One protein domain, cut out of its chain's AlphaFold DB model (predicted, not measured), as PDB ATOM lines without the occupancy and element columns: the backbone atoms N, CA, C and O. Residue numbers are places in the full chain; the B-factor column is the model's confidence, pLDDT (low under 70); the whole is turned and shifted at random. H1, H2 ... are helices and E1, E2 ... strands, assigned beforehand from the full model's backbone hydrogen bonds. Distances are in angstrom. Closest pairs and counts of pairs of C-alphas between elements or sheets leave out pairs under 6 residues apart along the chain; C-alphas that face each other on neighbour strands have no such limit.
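What this domain is: This is residues 287 to 396 of the 597 residues of an uncharacterized protein of Mytilus galloprovincialis (UniProt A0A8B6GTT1). A helix through the middle, H2, is surrounded by helices that mostly cross it: H1, H4, H5 and H6 pack on it from different sides, while a small two-strand hairpin, E1 and E2, sits near its residues 304 to 308. H7 packs on H4, and the short H3 packs on H5. The printed part has 110 residues, with seven named helices and two named strands in the order H1 H2 H3 H4 H5 E1 E2 H6 H7; the class is mostly helix, and the sheet E1 - E2 is antiparallel. It is compact and rounded, with a radius of gyration of the C-alphas of 12.6 A and spans of 35 by 29 by 25 A.

How they stand to each other: E1, residues 361 to 364, and E2, residues 367 to 370, form an antiparallel hairpin at 148 degrees; N 362 and O 369 are 2.7 A apart and N 367 and O 364 2.9 A, within hydrogen-bond range. Residues 314 to 315 pair antiparallel with residues 367 to 368 of E2. The closest C-alphas of E2 and H2, residues 298 to 309, are those of Lys 369 and Cys 307, 6.9 A apart. H2 is the hub, touching four helices. Its residues 299 to 304 alone touch H5, residues 346 to 355, about perpendicular at 89 degrees, closest at the C-alphas of Lys 300 and Glu 352, 6.0 A. Its residues 304 to 308 alone touch H6, residues 373 to 386, at a steep tilt of 68 degrees, only just short of perpendicular, opposite ways; the C-alphas of Val 308 and Thr 380 are closest, 6.0 A. H4, residues 325 to 337, touches H2 with residues 330 to 335 alone, at a steep tilt of 48 degrees, opposite ways; the C-alphas of Cys 302 and Cys 335 are closest, 6.0 A. H1, residues 287 to 294, touches residues 298 to 301 of H2 alone, at a steep tilt of 54 degrees, opposite ways, closest at the C-alphas of Leu 292 and Tyr 301, 6.5 A. H7, residues 388 to 394, touches H4 at a shallow tilt of 16 degrees, opposite ways, closest at the C-alphas of Asn 394 and Ile 330, 5.4 A. H3, residues 316 to 319, touches H5, closest at the C-alphas of Leu 319 and Lys 346, 5.0 A. H1 and H6 are apart. In H1, H2, H4, H5, H6 and H7 every O i to N i+4 pair is within hydrogen-bond range; H3 is too short for such a pair.

Where its parts are: H1 begins at C-alpha 287, (13.122, 39.230, 46.901), and H7 ends at C-alpha 394, (2.166, 54.249, 29.877). From first to last C-alpha H6 measures 19.8 A, H4 18.1 A, H2 16.0 A and H5 14.2 A.

The domain as a whole: The C-alphas of Asp 287 and Asp 322 are the two farthest apart, 35.0 A. The printed part has no cut and no long link. The mean pLDDT of the printed part is 84.9; residues 358 to 360, 364 to 365 and 371 to 372 are under 70.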
ATOM      1  N   ASP A 287      11.871  39.967  47.061       78.25
ATOM      2  CA  ASP A 287      13.122  39.230  46.901       78.25
ATOM      3  C   ASP A 287      13.105  38.345  45.651       78.25
ATOM      4  O   ASP A 287      14.084  38.323  44.908       78.25
ATOM      5  N   GLU A 288      11.999  37.650  45.370       78.69
ATOM      6  CA  GLU A 288      11.861  36.808  44.178       78.69
ATOM      7  C   GLU A 288      11.940  37.632  42.883       78.69
ATOM      8  O   GLU A 288      12.637  37.262  41.932       78.69
ATOM      9  N   ILE A 289      11.282  38.793  42.848       83.56
ATOM     10  CA  ILE A 289      11.332  39.704  41.698       83.56
ATOM     11  C   ILE A 289      12.724  40.336  41.569       83.56
ATOM     12  O   ILE A 289      13.272  40.413  40.464       83.56
ATOM     13  N   ASP A 290      13.342  40.735  42.679       84.31
ATOM     14  CA  ASP A 290      14.711  41.246  42.702       84.31
ATOM     15  C   ASP A 290      15.721  40.170  42.270       84.31
ATOM     16  O   ASP A 290      16.716  40.467  41.600       84.31
ATOM     17  N   GLU A 291      15.474  38.899  42.587       82.00
ATOM     18  CA  GLU A 291      16.255  37.775  42.082       82.00
ATOM     19  C   GLU A 291      16.140  37.615  40.565       82.00
ATOM     20  O   GLU A 291      17.146  37.287  39.926       82.00
ATOM     21  N   LEU A 292      14.970  37.866  39.961       82.69
ATOM     22  CA  LEU A 292      14.839  37.884  38.498       82.69
ATOM     23  C   LEU A 292      15.786  38.922  37.888       82.69
ATOM     24  O   LEU A 292      16.478  38.611  36.915       82.69
ATOM     25  N   LEU A 293      15.883  40.114  38.486       83.25
ATOM     26  CA  LEU A 293      16.819  41.155  38.049       83.25
ATOM     27  C   LEU A 293      18.280  40.723  38.238       83.25
ATOM     28  O   LEU A 293      19.077  40.843  37.306       83.25
ATOM     29  N   LYS A 294      18.638  40.172  39.406       84.88
ATOM     30  CA  LYS A 294      20.007  39.700  39.706       84.88
ATOM     31  C   LYS A 294      20.454  38.575  38.769       84.88
ATOM     32  O   LYS A 294      21.604  38.554  38.341       84.88
ATOM     33  N   LYS A 295      19.544  37.660  38.420       84.69
ATOM     34  CA  LYS A 295      19.784  36.535  37.498       84.69
ATOM     35  C   LYS A 295      19.714  36.945  36.019       84.69
ATOM     36  O   LYS A 295      19.820  36.081  35.153       84.69
ATOM     37  N   GLY A 296      19.505  38.229  35.717       82.56
ATOM     38  CA  GLY A 296      19.401  38.738  34.347       82.56
ATOM     39  C   GLY A 296      18.146  38.280  33.598       82.56
ATOM     40  O   GLY A 296      18.094  38.367  32.373       82.56
ATOM     41  N   LYS A 297      17.115  37.803  34.307       85.62
ATOM     42  CA  LYS A 297      15.826  37.368  33.745       85.62
ATOM     43  C   LYS A 297      14.906  38.567  33.481       85.62
ATOM     44  O   LYS A 297      13.758  38.605  33.923       85.62
ATOM     45  N   TYR A 298      15.415  39.551  32.742       89.31
ATOM     46  CA  TYR A 298      14.722  40.811  32.454       89.31
ATOM     47  C   TYR A 298      13.424  40.617  31.653       89.31
ATOM     48  O   TYR A 298      12.488  41.395  31.814       89.31
ATOM     49  N   THR A 299      13.324  39.556  30.845       88.25
ATOM     50  CA  THR A 299      12.105  39.204  30.097       88.25
ATOM     51  C   THR A 299      10.941  38.874  31.032       88.25
ATOM     52  O   THR A 299       9.873  39.462  30.882       88.25
ATOM     53  N   LYS A 300      11.157  38.024  32.052       87.75
ATOM     54  CA  LYS A 300      10.134  37.688  33.065       87.75
ATOM     55  C   LYS A 300       9.655  38.931  33.801       87.75
ATOM     56  O   LYS A 300       8.458  39.171  33.924       87.75
ATOM     57  N   TYR A 301      10.613  39.746  34.233       89.94
ATOM     58  CA  TYR A 301      10.352  41.013  34.906       89.94
ATOM     59  C   TYR A 301       9.509  41.963  34.036       89.94
ATOM     60  O   TYR A 301       8.521  42.528  34.504       89.94
ATOM     61  N   CYS A 302       9.847  42.083  32.748       92.44
ATOM     62  CA  CYS A 302       9.121  42.914  31.789       92.44
ATOM     63  C   CYS A 302       7.688  42.434  31.560       92.44
ATOM     64  O   CYS A 302       6.763  43.240  31.540       92.44
ATOM     65  N   VAL A 303       7.477  41.128  31.433       90.44
ATOM     66  CA  VAL A 303       6.141  40.558  31.234       90.44
ATOM     67  C   VAL A 303       5.233  40.811  32.442       90.44
ATOM     68  O   VAL A 303       4.083  41.211  32.264       90.44
ATOM     69  N   LEU A 304       5.750  40.669  33.667       89.56
ATOM     70  CA  LEU A 304       5.003  41.037  34.875       89.56
ATOM     71  C   LEU A 304       4.667  42.537  34.899       89.56
ATOM     72  O   LEU A 304       3.542  42.909  35.245       89.56
ATOM     73  N   ALA A 305       5.603  43.395  34.478       92.19
ATOM     74  CA  ALA A 305       5.353  44.827  34.335       92.19
ATOM     75  C   ALA A 305       4.271  45.112  33.280       92.19
ATOM     76  O   ALA A 305       3.400  45.943  33.519       92.19
ATOM     77  N   LEU A 306       4.258  44.394  32.150       92.75
ATOM     78  CA  LEU A 306       3.218  44.516  31.122       92.75
ATOM     79  C   LEU A 306       1.837  44.126  31.666       92.75
ATOM     80  O   LEU A 306       0.876  44.859  31.439       92.75
ATOM     81  N   CYS A 307       1.723  43.050  32.450       90.44
ATOM     82  CA  CYS A 307       0.461  42.701  33.115       90.44
ATOM     83  C   CYS A 307      -0.073  43.856  33.985       90.44
ATOM     84  O   CYS A 307      -1.278  44.114  33.994       90.44
ATOM     85  N   VAL A 308       0.815  44.590  34.667       91.38
ATOM     86  CA  VAL A 308       0.454  45.802  35.422       91.38
ATOM     87  C   VAL A 308       0.087  46.959  34.488       91.38
ATOM     88  O   VAL A 308      -0.966  47.566  34.672       91.38
ATOM     89  N   MET A 309       0.884  47.239  33.451       92.19
ATOM     90  CA  MET A 309       0.622  48.322  32.489       92.19
ATOM     91  C   MET A 309      -0.760  48.198  31.839       92.19
ATOM     92  O   MET A 309      -1.447  49.204  31.671       92.19
ATOM     93  N   PHE A 310      -1.198  46.976  31.530       89.12
ATOM     94  CA  PHE A 310      -2.505  46.691  30.932       89.12
ATOM     95  C   PHE A 310      -3.609  46.403  31.963       89.12
ATOM     96  O   PHE A 310      -4.619  45.797  31.622       89.12
ATOM     97  N   ASN A 311      -3.443  46.839  33.219       87.38
ATOM     98  CA  ASN A 311      -4.432  46.710  34.299       87.38
ATOM     99  C   ASN A 311      -5.010  45.292  34.448       87.38
ATOM    100  O   ASN A 311      -6.221  45.098  34.539       87.38
ATOM    101  N   ASN A 312      -4.133  44.289  34.430       83.44
ATOM    102  CA  ASN A 312      -4.505  42.881  34.522       83.44
ATOM    103  C   ASN A 312      -5.409  42.379  33.379       83.44
ATOM    104  O   ASN A 312      -6.160  41.423  33.556       83.44
ATOM    105  N   GLN A 313      -5.373  43.036  32.219       82.56
ATOM    106  CA  GLN A 313      -6.126  42.669  31.018       82.56
ATOM    107  C   GLN A 313      -5.196  42.521  29.806       82.56
ATOM    108  O   GLN A 313      -5.499  42.983  28.707       82.56
ATOM    109  N   LEU A 314      -4.034  41.886  30.000       86.00
ATOM    110  CA  LEU A 314      -3.080  41.664  28.915       86.00
ATOM    111  C   LEU A 314      -3.620  40.587  27.966       86.00
ATOM    112  O   LEU A 314      -3.601  39.395  28.274       86.00
ATOM    113  N   GLN A 315      -4.128  41.014  26.815       84.88
ATOM    114  CA  GLN A 315      -4.629  40.120  25.775       84.88
ATOM    115  C   GLN A 315      -3.473  39.435  25.045       84.88
ATOM    116  O   GLN A 315      -2.475  40.070  24.711       84.88
ATOM    117  N   PHE A 316      -3.645  38.153  24.725       81.88
ATOM    118  CA  PHE A 316      -2.678  37.381  23.939       81.88
ATOM    119  C   PHE A 316      -2.305  38.072  22.614       81.88
ATOM    120  O   PHE A 316      -1.128  38.154  22.271       81.88
ATOM    121  N   GLN A 317      -3.299  38.653  21.928       81.56
ATOM    122  CA  GLN A 317      -3.142  39.344  20.641       81.56
ATOM    123  C   GLN A 317      -2.140  40.500  20.689       81.56
ATOM    124  O   GLN A 317      -1.421  40.732  19.718       81.56
ATOM    125  N   ILE A 318      -2.007  41.174  21.839       83.88
ATOM    126  CA  ILE A 318      -1.076  42.300  22.011       83.88
ATOM    127  C   ILE A 318       0.379  41.872  21.747       83.88
ATOM    128  O   ILE A 318       1.195  42.668  21.270       83.88
ATOM    129  N   LEU A 319       0.705  40.606  22.032       84.00
ATOM    130  CA  LEU A 319       2.044  40.039  21.882       84.00
ATOM    131  C   LEU A 319       2.219  39.193  20.611       84.00
ATOM    132  O   LEU A 319       3.324  38.714  20.357       84.00
ATOM    133  N   THR A 320       1.179  39.012  19.796       76.94
ATOM    134  CA  THR A 320       1.249  38.178  18.581       76.94
ATOM    135  C   THR A 320       0.919  38.915  17.297       76.94
ATOM    136  O   THR A 320       1.446  38.549  16.252       76.94
ATOM    137  N   GLU A 321       0.076  39.937  17.364       81.12
ATOM    138  CA  GLU A 321      -0.433  40.647  16.195       81.12
ATOM    139  C   GLU A 321       0.166  42.057  16.084       81.12
ATOM    140  O   GLU A 321       0.853  42.575  16.986       81.12
ATOM    141  N   ASP A 322      -0.076  42.682  14.933       80.94
ATOM    142  CA  ASP A 322       0.182  44.100  14.744       80.94
ATOM    143  C   ASP A 322      -0.816  44.902  15.577       80.94
ATOM    144  O   ASP A 322      -2.031  44.765  15.464       80.94
ATOM    145  N   VAL A 323      -0.271  45.730  16.460       84.88
ATOM    146  CA  VAL A 323      -1.029  46.541  17.412       84.88
ATOM    147  C   VAL A 323      -0.930  48.009  17.032       84.88
ATOM    148  O   VAL A 323      -0.033  48.411  16.289       84.88
ATOM    149  N   SER A 324      -1.811  48.828  17.602       86.19
ATOM    150  CA  SER A 324      -1.739  50.281  17.456       86.19
ATOM    151  C   SER A 324      -0.380  50.840  17.899       86.19
ATOM    152  O   SER A 324       0.306  50.283  18.765       86.19
ATOM    153  N   GLU A 325       0.010  51.979  17.319       87.06
ATOM    154  CA  GLU A 325       1.268  52.662  17.651       87.06
ATOM    155  C   GLU A 325       1.366  52.986  19.150       87.06
ATOM    156  O   GLU A 325       2.440  52.876  19.747       87.06
ATOM    157  N   GLU A 326       0.233  53.286  19.791       85.81
ATOM    158  CA  GLU A 326       0.150  53.508  21.234       85.81
ATOM    159  C   GLU A 326       0.554  52.264  22.033       85.81
ATOM    160  O   GLU A 326       1.437  52.335  22.887       85.81
ATOM    161  N   VAL A 327      -0.043  51.109  21.728       87.62
ATOM    162  CA  VAL A 327       0.250  49.839  22.413       87.62
ATOM    163  C   VAL A 327       1.692  49.406  22.145       87.62
ATOM    164  O   VAL A 327       2.396  48.993  23.067       87.62
ATOM    165  N   SER A 328       2.177  49.578  20.912       88.81
ATOM    166  CA  SER A 328       3.579  49.337  20.553       88.81
ATOM    167  C   SER A 328       4.531  50.210  21.379       88.81
ATOM    168  O   SER A 328       5.540  49.726  21.894       88.81
ATOM    169  N   THR A 329       4.188  51.485  21.575       91.00
ATOM    170  CA  THR A 329       4.970  52.425  22.387       91.00
ATOM    171  C   THR A 329       4.988  52.023  23.861       91.00
ATOM    172  O   THR A 329       6.052  52.053  24.480       91.00
ATOM    173  N   ILE A 330       3.856  51.570  24.414       92.31
ATOM    174  CA  ILE A 330       3.776  51.048  25.788       92.31
ATOM    175  C   ILE A 330       4.728  49.862  25.962       92.31
ATOM    176  O   ILE A 330       5.511  49.849  26.914       92.31
ATOM    177  N   ILE A 331       4.719  48.899  25.033       92.25
ATOM    178  CA  ILE A 331       5.612  47.729  25.086       92.25
ATOM    179  C   ILE A 331       7.077  48.175  25.036       92.25
ATOM    180  O   ILE A 331       7.854  47.807  25.915       92.25
ATOM    181  N   LYS A 332       7.449  49.026  24.071       92.31
ATOM    182  CA  LYS A 332       8.826  49.529  23.909       92.31
ATOM    183  C   LYS A 332       9.329  50.262  25.154       92.31
ATOM    184  O   LYS A 332      10.432  49.985  25.624       92.31
ATOM    185  N   ASN A 333       8.516  51.164  25.704       93.38
ATOM    186  CA  ASN A 333       8.853  51.926  26.907       93.38
ATOM    187  C   ASN A 333       8.959  51.017  28.141       93.38
ATOM    188  O   ASN A 333       9.816  51.235  28.998       93.38
ATOM    189  N   THR A 334       8.116  49.983  28.227       94.06
ATOM    190  CA  THR A 334       8.171  48.992  29.310       94.06
ATOM    191  C   THR A 334       9.437  48.144  29.203       94.06
ATOM    192  O   THR A 334      10.146  48.001  30.198       94.06
ATOM    193  N   CYS A 335       9.788  47.668  28.004       93.25
ATOM    194  CA  CYS A 335      11.043  46.961  27.749       93.25
ATOM    195  C   CYS A 335      12.256  47.787  28.188       93.25
ATOM    196  O   CYS A 335      13.078  47.299  28.961       93.25
ATOM    197  N   GLU A 336      12.337  49.050  27.769       93.50
ATOM    198  CA  GLU A 336      13.438  49.939  28.154       93.50
ATOM    199  C   GLU A 336      13.506  50.154  29.672       93.50
ATOM    200  O   GLU A 336      14.578  50.034  30.267       93.50
ATOM    201  N   ALA A 337      12.363  50.396  30.326       92.25
ATOM    202  CA  ALA A 337      12.293  50.524  31.783       92.25
ATOM    203  C   ALA A 337      12.741  49.243  32.514       92.25
ATOM    204  O   ALA A 337      13.231  49.310  33.641       92.25
ATOM    205  N   CYS A 338      12.617  48.088  31.860       91.19
ATOM    206  CA  CYS A 338      13.046  46.782  32.353       91.19
ATOM    207  C   CYS A 338      14.475  46.398  31.931       91.19
ATOM    208  O   CYS A 338      14.875  45.257  32.158       91.19
ATOM    209  N   ARG A 339      15.254  47.325  31.348       90.06
ATOM    210  CA  ARG A 339      16.623  47.101  30.832       90.06
ATOM    211  C   ARG A 339      16.705  46.133  29.644       90.06
ATOM    212  O   ARG A 339      17.750  45.535  29.400       90.06
ATOM    213  N   LEU A 340      15.617  45.988  28.893       90.06
ATOM    214  CA  LEU A 340      15.580  45.267  27.621       90.06
ATOM    215  C   LEU A 340      15.726  46.234  26.441       90.06
ATOM    216  O   LEU A 340      15.455  47.431  26.552       90.06
ATOM    217  N   ASN A 341      16.105  45.703  25.277       87.62
ATOM    218  CA  ASN A 341      16.077  46.472  24.034       87.62
ATOM    219  C   ASN A 341      14.617  46.833  23.685       87.62
ATOM    220  O   ASN A 341      13.720  45.997  23.820       87.62
ATOM    221  N   ARG A 342      14.368  48.053  23.195       86.69
ATOM    222  CA  ARG A 342      13.053  48.462  22.672       86.69
ATOM    223  C   ARG A 342      12.563  47.547  21.544       86.69
ATOM    224  O   ARG A 342      11.363  47.400  21.366       86.69
ATOM    225  N   GLU A 343      13.471  46.909  20.814       84.25
ATOM    226  CA  GLU A 343      13.162  45.963  19.731       84.25
ATOM    227  C   GLU A 343      13.064  44.503  20.202       84.25
ATOM    228  O   GLU A 343      13.152  43.576  19.398       84.25
ATOM    229  N   THR A 344      12.902  44.265  21.508       85.00
ATOM    230  CA  THR A 344      12.725  42.903  22.030       85.00
ATOM    231  C   THR A 344      11.538  42.227  21.351       85.00
ATOM    232  O   THR A 344      10.445  42.788  21.265       85.00
ATOM    233  N   SER A 345      11.759  41.000  20.874       85.50
ATOM    234  CA  SER A 345      10.742  40.229  20.165       85.50
ATOM    235  C   SER A 345       9.503  40.016  21.035       85.50
ATOM    236  O   SER A 345       9.596  39.480  22.143       85.50
ATOM    237  N   LYS A 346       8.325  40.370  20.506       86.44
ATOM    238  CA  LYS A 346       7.042  40.089  21.166       86.44
ATOM    239  C   LYS A 346       6.824  38.585  21.378       86.44
ATOM    240  O   LYS A 346       6.242  38.199  22.384       86.44
ATOM    241  N   PHE A 347       7.365  37.746  20.489       84.62
ATOM    242  CA  PHE A 347       7.325  36.286  20.621       84.62
ATOM    243  C   PHE A 347       8.070  35.812  21.876       84.62
ATOM    244  O   PHE A 347       7.555  34.987  22.617       84.62
ATOM    245  N   LEU A 348       9.235  36.401  22.171       87.00
ATOM    246  CA  LEU A 348       9.989  36.084  23.387       87.00
ATOM    247  C   LEU A 348       9.221  36.507  24.650       87.00
ATOM    248  O   LEU A 348       9.185  35.764  25.626       87.00
ATOM    249  N   LEU A 349       8.590  37.687  24.633       88.94
ATOM    250  CA  LEU A 349       7.740  38.143  25.741       88.94
ATOM    251  C   LEU A 349       6.534  37.215  25.942       88.94
ATOM    252  O   LEU A 349       6.154  36.937  27.076       88.94
ATOM    253  N   ARG A 350       5.945  36.717  24.852       87.69
ATOM    254  CA  ARG A 350       4.825  35.776  24.892       87.69
ATOM    255  C   ARG A 350       5.228  34.438  25.502       87.69
ATOM    256  O   ARG A 350       4.549  33.982  26.411       87.69
ATOM    257  N   ASP A 351       6.308  33.829  25.025       86.38
ATOM    258  CA  ASP A 351       6.764  32.526  25.532       86.38
ATOM    259  C   ASP A 351       7.070  32.600  27.031       86.38
ATOM    260  O   ASP A 351       6.764  31.688  27.797       86.38
ATOM    261  N   GLU A 352       7.616  33.732  27.472       86.56
ATOM    262  CA  GLU A 352       7.885  33.971  28.881       86.56
ATOM    263  C   GLU A 352       6.605  34.198  29.703       86.56
ATOM    264  O   GLU A 352       6.515  33.751  30.842       86.56
ATOM    265  N   LEU A 353       5.588  34.846  29.131       85.44
ATOM    266  CA  LEU A 353       4.266  34.969  29.752       85.44
ATOM    267  C   LEU A 353       3.570  33.612  29.887       85.44
ATOM    268  O   LEU A 353       2.963  33.328  30.918       85.44
ATOM    269  N   GLU A 354       3.691  32.750  28.878       84.44
ATOM    270  CA  GLU A 354       3.199  31.375  28.950       84.44
ATOM    271  C   GLU A 354       3.949  30.567  30.015       84.44
ATOM    272  O   GLU A 354       3.311  29.850  30.782       84.44
ATOM    273  N   SER A 355       5.265  30.763  30.159       81.38
ATOM    274  CA  SER A 355       6.066  30.130  31.222       81.38
ATOM    275  C   SER A 355       5.637  30.542  32.639       81.38
ATOM    276  O   SER A 355       5.822  29.781  33.590       81.38
ATOM    277  N   LEU A 356       5.057  31.739  32.783       75.94
ATOM    278  CA  LEU A 356       4.545  32.288  34.043       75.94
ATOM    279  C   LEU A 356       3.073  31.938  34.313       75.94
ATOM    280  O   LEU A 356       2.500  32.395  35.312       75.94
ATOM    281  N   THR A 357       2.436  31.168  33.430       75.25
ATOM    282  CA  THR A 357       1.074  30.675  33.663       75.25
ATOM    283  C   THR A 357       1.104  29.640  34.792       75.25
ATOM    284  O   THR A 357       2.059  28.880  34.918       75.25
ATOM    285  N   ASP A 358       0.105  29.684  35.669       64.06
ATOM    286  CA  ASP A 358      -0.052  28.865  36.880       64.06
ATOM    287  C   ASP A 358       1.001  29.096  37.986       64.06
ATOM    288  O   ASP A 358       0.951  28.449  39.027       64.06
ATOM    289  N   THR A 359       1.920  30.056  37.806       63.00
ATOM    290  CA  THR A 359       2.895  30.479  38.834       63.00
ATOM    291  C   THR A 359       2.675  31.918  39.292       63.00
ATOM    292  O   THR A 359       2.556  32.180  40.483       63.00
ATOM    293  N   PHE A 360       2.570  32.866  38.356       65.06
ATOM    294  CA  PHE A 360       2.258  34.276  38.642       65.06
ATOM    295  C   PHE A 360       1.000  34.763  37.934       65.06
ATOM    296  O   PHE A 360       0.351  35.711  38.390       65.06
ATOM    297  N   THR A 361       0.639  34.121  36.826       71.75
ATOM    298  CA  THR A 361      -0.485  34.508  35.977       71.75
ATOM    299  C   THR A 361      -1.430  33.336  35.734       71.75
ATOM    300  O   THR A 361      -1.045  32.180  35.790       71.75
ATOM    301  N   THR A 362      -2.689  33.642  35.469       73.56
ATOM    302  CA  THR A 362      -3.728  32.725  35.010       73.56
ATOM    303  C   THR A 362      -4.183  33.184  33.633       73.56
ATOM    304  O   THR A 362      -4.160  34.384  33.336       73.56
ATOM    305  N   LYS A 363      -4.609  32.240  32.794       75.94
ATOM    306  CA  LYS A 363      -5.118  32.518  31.449       75.94
ATOM    307  C   LYS A 363      -6.611  32.211  31.394       75.94
ATOM    308  O   LYS A 363      -7.015  31.066  31.563       75.94
ATOM    309  N   ASP A 364      -7.423  33.229  31.125       69.75
ATOM    310  CA  ASP A 364      -8.876  33.112  30.957       69.75
ATOM    311  C   ASP A 364      -9.275  33.654  29.581       69.75
ATOM    312  O   ASP A 364      -9.080  34.836  29.307       69.75
ATOM    313  N   GLN A 365      -9.782  32.787  28.694       64.12
ATOM    314  CA  GLN A 365     -10.273  33.150  27.350       64.12
ATOM    315  C   GLN A 365      -9.325  34.086  26.562       64.12
ATOM    316  O   GLN A 365      -9.769  35.032  25.922       64.12
ATOM    317  N   ASN A 366      -8.012  33.811  26.609       78.00
ATOM    318  CA  ASN A 366      -6.914  34.588  25.990       78.00
ATOM    319  C   ASN A 366      -6.510  35.903  26.678       78.00
ATOM    320  O   ASN A 366      -5.708  36.659  26.124       78.00
ATOM    321  N   ILE A 367      -6.989  36.156  27.890       79.81
ATOM    322  CA  ILE A 367      -6.537  37.266  28.728       79.81
ATOM    323  C   ILE A 367      -5.665  36.705  29.847       79.81
ATOM    324  O   ILE A 367      -6.090  35.819  30.591       79.81
ATOM    325  N   TYR A 368      -4.456  37.243  29.975       80.25
ATOM    326  CA  TYR A 368      -3.569  36.939  31.088       80.25
ATOM    327  C   TYR A 368      -3.866  37.869  32.257       80.25
ATOM    328  O   TYR A 368      -3.905  39.094  32.110       80.25
ATOM    329  N   LYS A 369      -4.062  37.259  33.423       78.75
ATOM    330  CA  LYS A 369      -4.325  37.940  34.687       78.75
ATOM    331  C   LYS A 369      -3.356  37.423  35.733       78.75
ATOM    332  O   LYS A 369      -3.264  36.221  35.934       78.75
ATOM    333  N   ILE A 370      -2.676  38.299  36.452       77.44
ATOM    334  CA  ILE A 370      -1.997  37.966  37.702       77.44
ATOM    335  C   ILE A 370      -2.997  37.247  38.613       77.44
ATOM    336  O   ILE A 370      -4.117  37.730  38.801       77.44
ATOM    337  N   MET A 371      -2.601  36.082  39.139       64.88
ATOM    338  CA  MET A 371      -3.529  35.101  39.736       64.88
ATOM    339  C   MET A 371      -4.351  35.662  40.897       64.88
ATOM    340  O   MET A 371      -5.441  35.184  41.203       64.88
ATOM    341  N   ASN A 372      -3.819  36.679  41.572       68.00
ATOM    342  CA  ASN A 372      -4.389  37.212  42.789       68.00
ATOM    343  C   ASN A 372      -4.393  38.735  42.770       68.00
ATOM    344  O   ASN A 372      -3.345  39.360  42.614       68.00
ATOM    345  N   ASN A 373      -5.552  39.327  43.059       73.00
ATOM    346  CA  ASN A 373      -5.698  40.772  43.210       73.00
ATOM    347  C   ASN A 373      -4.694  41.356  44.219       73.00
ATOM    348  O   ASN A 373      -4.172  42.431  43.987       73.00
ATOM    349  N   ARG A 374      -4.353  40.654  45.311       73.75
ATOM    350  CA  ARG A 374      -3.333  41.133  46.262       73.75
ATOM    351  C   ARG A 374      -1.907  41.088  45.716       73.75
ATOM    352  O   ARG A 374      -1.133  41.976  46.054       73.75
ATOM    353  N   ILE A 375      -1.564  40.091  44.896       76.06
ATOM    354  CA  ILE A 375      -0.268  40.069  44.199       76.06
ATOM    355  C   ILE A 375      -0.247  41.182  43.153       76.06
ATOM    356  O   ILE A 375       0.738  41.896  43.057       76.06
ATOM    357  N   PHE A 376      -1.342  41.382  42.417       82.12
ATOM    358  CA  PHE A 376      -1.474  42.487  41.468       82.12
ATOM    359  C   PHE A 376      -1.289  43.852  42.147       82.12
ATOM    360  O   PHE A 376      -0.534  44.688  41.653       82.12
ATOM    361  N   ASP A 377      -1.918  44.059  43.307       80.94
ATOM    362  CA  ASP A 377      -1.765  45.274  44.112       80.94
ATOM    363  C   ASP A 377      -0.306  45.479  44.540       80.94
ATOM    364  O   ASP A 377       0.242  46.572  44.392       80.94
ATOM    365  N   PHE A 378       0.340  44.413  45.021       83.88
ATOM    366  CA  PHE A 378       1.751  44.437  45.388       83.88
ATOM    367  C   PHE A 378       2.659  44.742  44.192       83.88
ATOM    368  O   PHE A 378       3.484  45.642  44.288       83.88
ATOM    369  N   LEU A 379       2.489  44.050  43.063       86.25
ATOM    370  CA  LEU A 379       3.269  44.268  41.844       86.25
ATOM    371  C   LEU A 379       3.097  45.697  41.333       86.25
ATOM    372  O   LEU A 379       4.076  46.343  40.972       86.25
ATOM    373  N   THR A 380       1.871  46.219  41.366       90.25
ATOM    374  CA  THR A 380       1.583  47.615  41.023       90.25
ATOM    375  C   THR A 380       2.405  48.557  41.896       90.25
ATOM    376  O   THR A 380       3.101  49.425  41.374       90.25
ATOM    377  N   TYR A 381       2.386  48.351  43.214       89.44
ATOM    378  CA  TYR A 381       3.165  49.146  44.160       89.44
ATOM    379  C   TYR A 381       4.683  49.001  43.955       89.44
ATOM    380  O   TYR A 381       5.394  50.007  43.907       89.44
ATOM    381  N   TYR A 382       5.178  47.774  43.774       90.38
ATOM    382  CA  TYR A 382       6.586  47.474  43.512       90.38
ATOM    383  C   TYR A 382       7.064  48.193  42.242       90.38
ATOM    384  O   TYR A 382       7.996  48.995  42.287       90.38
ATOM    385  N   PHE A 383       6.371  48.033  41.112       93.00
ATOM    386  CA  PHE A 383       6.724  48.763  39.895       93.00
ATOM    387  C   PHE A 383       6.544  50.280  40.066       93.00
ATOM    388  O   PHE A 383       7.310  51.053  39.492       93.00
ATOM    389  N   GLY A 384       5.605  50.723  40.908       90.56
ATOM    390  CA  GLY A 384       5.446  52.119  41.325       90.56
ATOM    391  C   GLY A 384       6.701  52.700  41.973       90.56
ATOM    392  O   GLY A 384       7.047  53.844  41.706       90.56
ATOM    393  N   LYS A 385       7.424  51.905  42.766       89.62
ATOM    394  CA  LYS A 385       8.697  52.283  43.402       89.62
ATOM    395  C   LYS A 385       9.878  52.226  42.427       89.62
ATOM    396  O   LYS A 385      10.744  53.094  42.470       89.62
ATOM    397  N   HIS A 386       9.912  51.232  41.537       90.44
ATOM    398  CA  HIS A 386      11.083  50.948  40.695       90.44
ATOM    399  C   HIS A 386      11.043  51.587  39.291       90.44
ATOM    400  O   HIS A 386      12.091  51.813  38.692       90.44
ATOM    401  N   MET A 387       9.862  51.897  38.748       93.69
ATOM    402  CA  MET A 387       9.681  52.434  37.389       93.69
ATOM    403  C   MET A 387       8.533  53.454  37.287       93.69
ATOM    404  O   MET A 387       7.808  53.504  36.288       93.69
ATOM    405  N   LEU A 388       8.398  54.318  38.301       94.06
ATOM    406  CA  LEU A 388       7.303  55.286  38.436       94.06
ATOM    407  C   LEU A 388       7.040  56.107  37.169       94.06
ATOM    408  O   LEU A 388       5.901  56.241  36.722       94.06
ATOM    409  N   LYS A 389       8.107  56.636  36.561       94.31
ATOM    410  CA  LYS A 389       8.022  57.452  35.343       94.31
ATOM    411  C   LYS A 389       7.389  56.692  34.179       94.31
ATOM    412  O   LYS A 389       6.610  57.272  33.426       94.31
ATOM    413  N   CYS A 390       7.728  55.412  34.025       93.81
ATOM    414  CA  CYS A 390       7.173  54.574  32.969       93.81
ATOM    415  C   CYS A 390       5.691  54.284  33.233       93.81
ATOM    416  O   CYS A 390       4.881  54.429  32.321       93.81
ATOM    417  N   LEU A 391       5.330  53.972  34.483       94.50
ATOM    418  CA  LEU A 391       3.941  53.723  34.871       94.50
ATOM    419  C   LEU A 391       3.051  54.946  34.659       94.50
ATOM    420  O   LEU A 391       2.038  54.839  33.976       94.50
ATOM    421  N   ILE A 392       3.443  56.118  35.169       94.19
ATOM    422  CA  ILE A 392       2.650  57.346  35.007       94.19
ATOM    423  C   ILE A 392       2.410  57.639  33.522       94.19
ATOM    424  O   ILE A 392       1.319  58.056  33.162       94.19
ATOM    425  N   LYS A 393       3.380  57.390  32.637       92.38
ATOM    426  CA  LYS A 393       3.223  57.669  31.202       92.38
ATOM    427  C   LYS A 393       2.418  56.620  30.439       92.38
ATOM    428  O   LYS A 393       1.670  56.985  29.543       92.38
ATOM    429  N   ASN A 394       2.589  55.339  30.761       92.31
ATOM    430  CA  ASN A 394       2.166  54.249  29.877       92.31
ATOM    431  C   ASN A 394       1.085  53.343  30.472       92.31
ATOM    432  O   ASN A 394       0.402  52.655  29.719       92.31
ATOM    433  N   ALA A 395       0.914  53.323  31.798       92.50
ATOM    434  CA  ALA A 395      -0.057  52.431  32.421       92.50
ATOM    435  C   ALA A 395      -1.486  52.822  32.046       92.50
ATOM    436  O   ALA A 395      -1.788  54.000  31.845       92.50
ATOM    437  N   ASN A 396      -2.378  51.841  31.986       90.75
ATOM    438  CA  ASN A 396      -3.793  52.036  31.722       90.75
ATOM    439  C   ASN A 396      -4.413  53.067  32.689       90.75
ATOM    440  O   ASN A 396      -4.127  53.086  33.887       90.75
TER     441      ASN A 396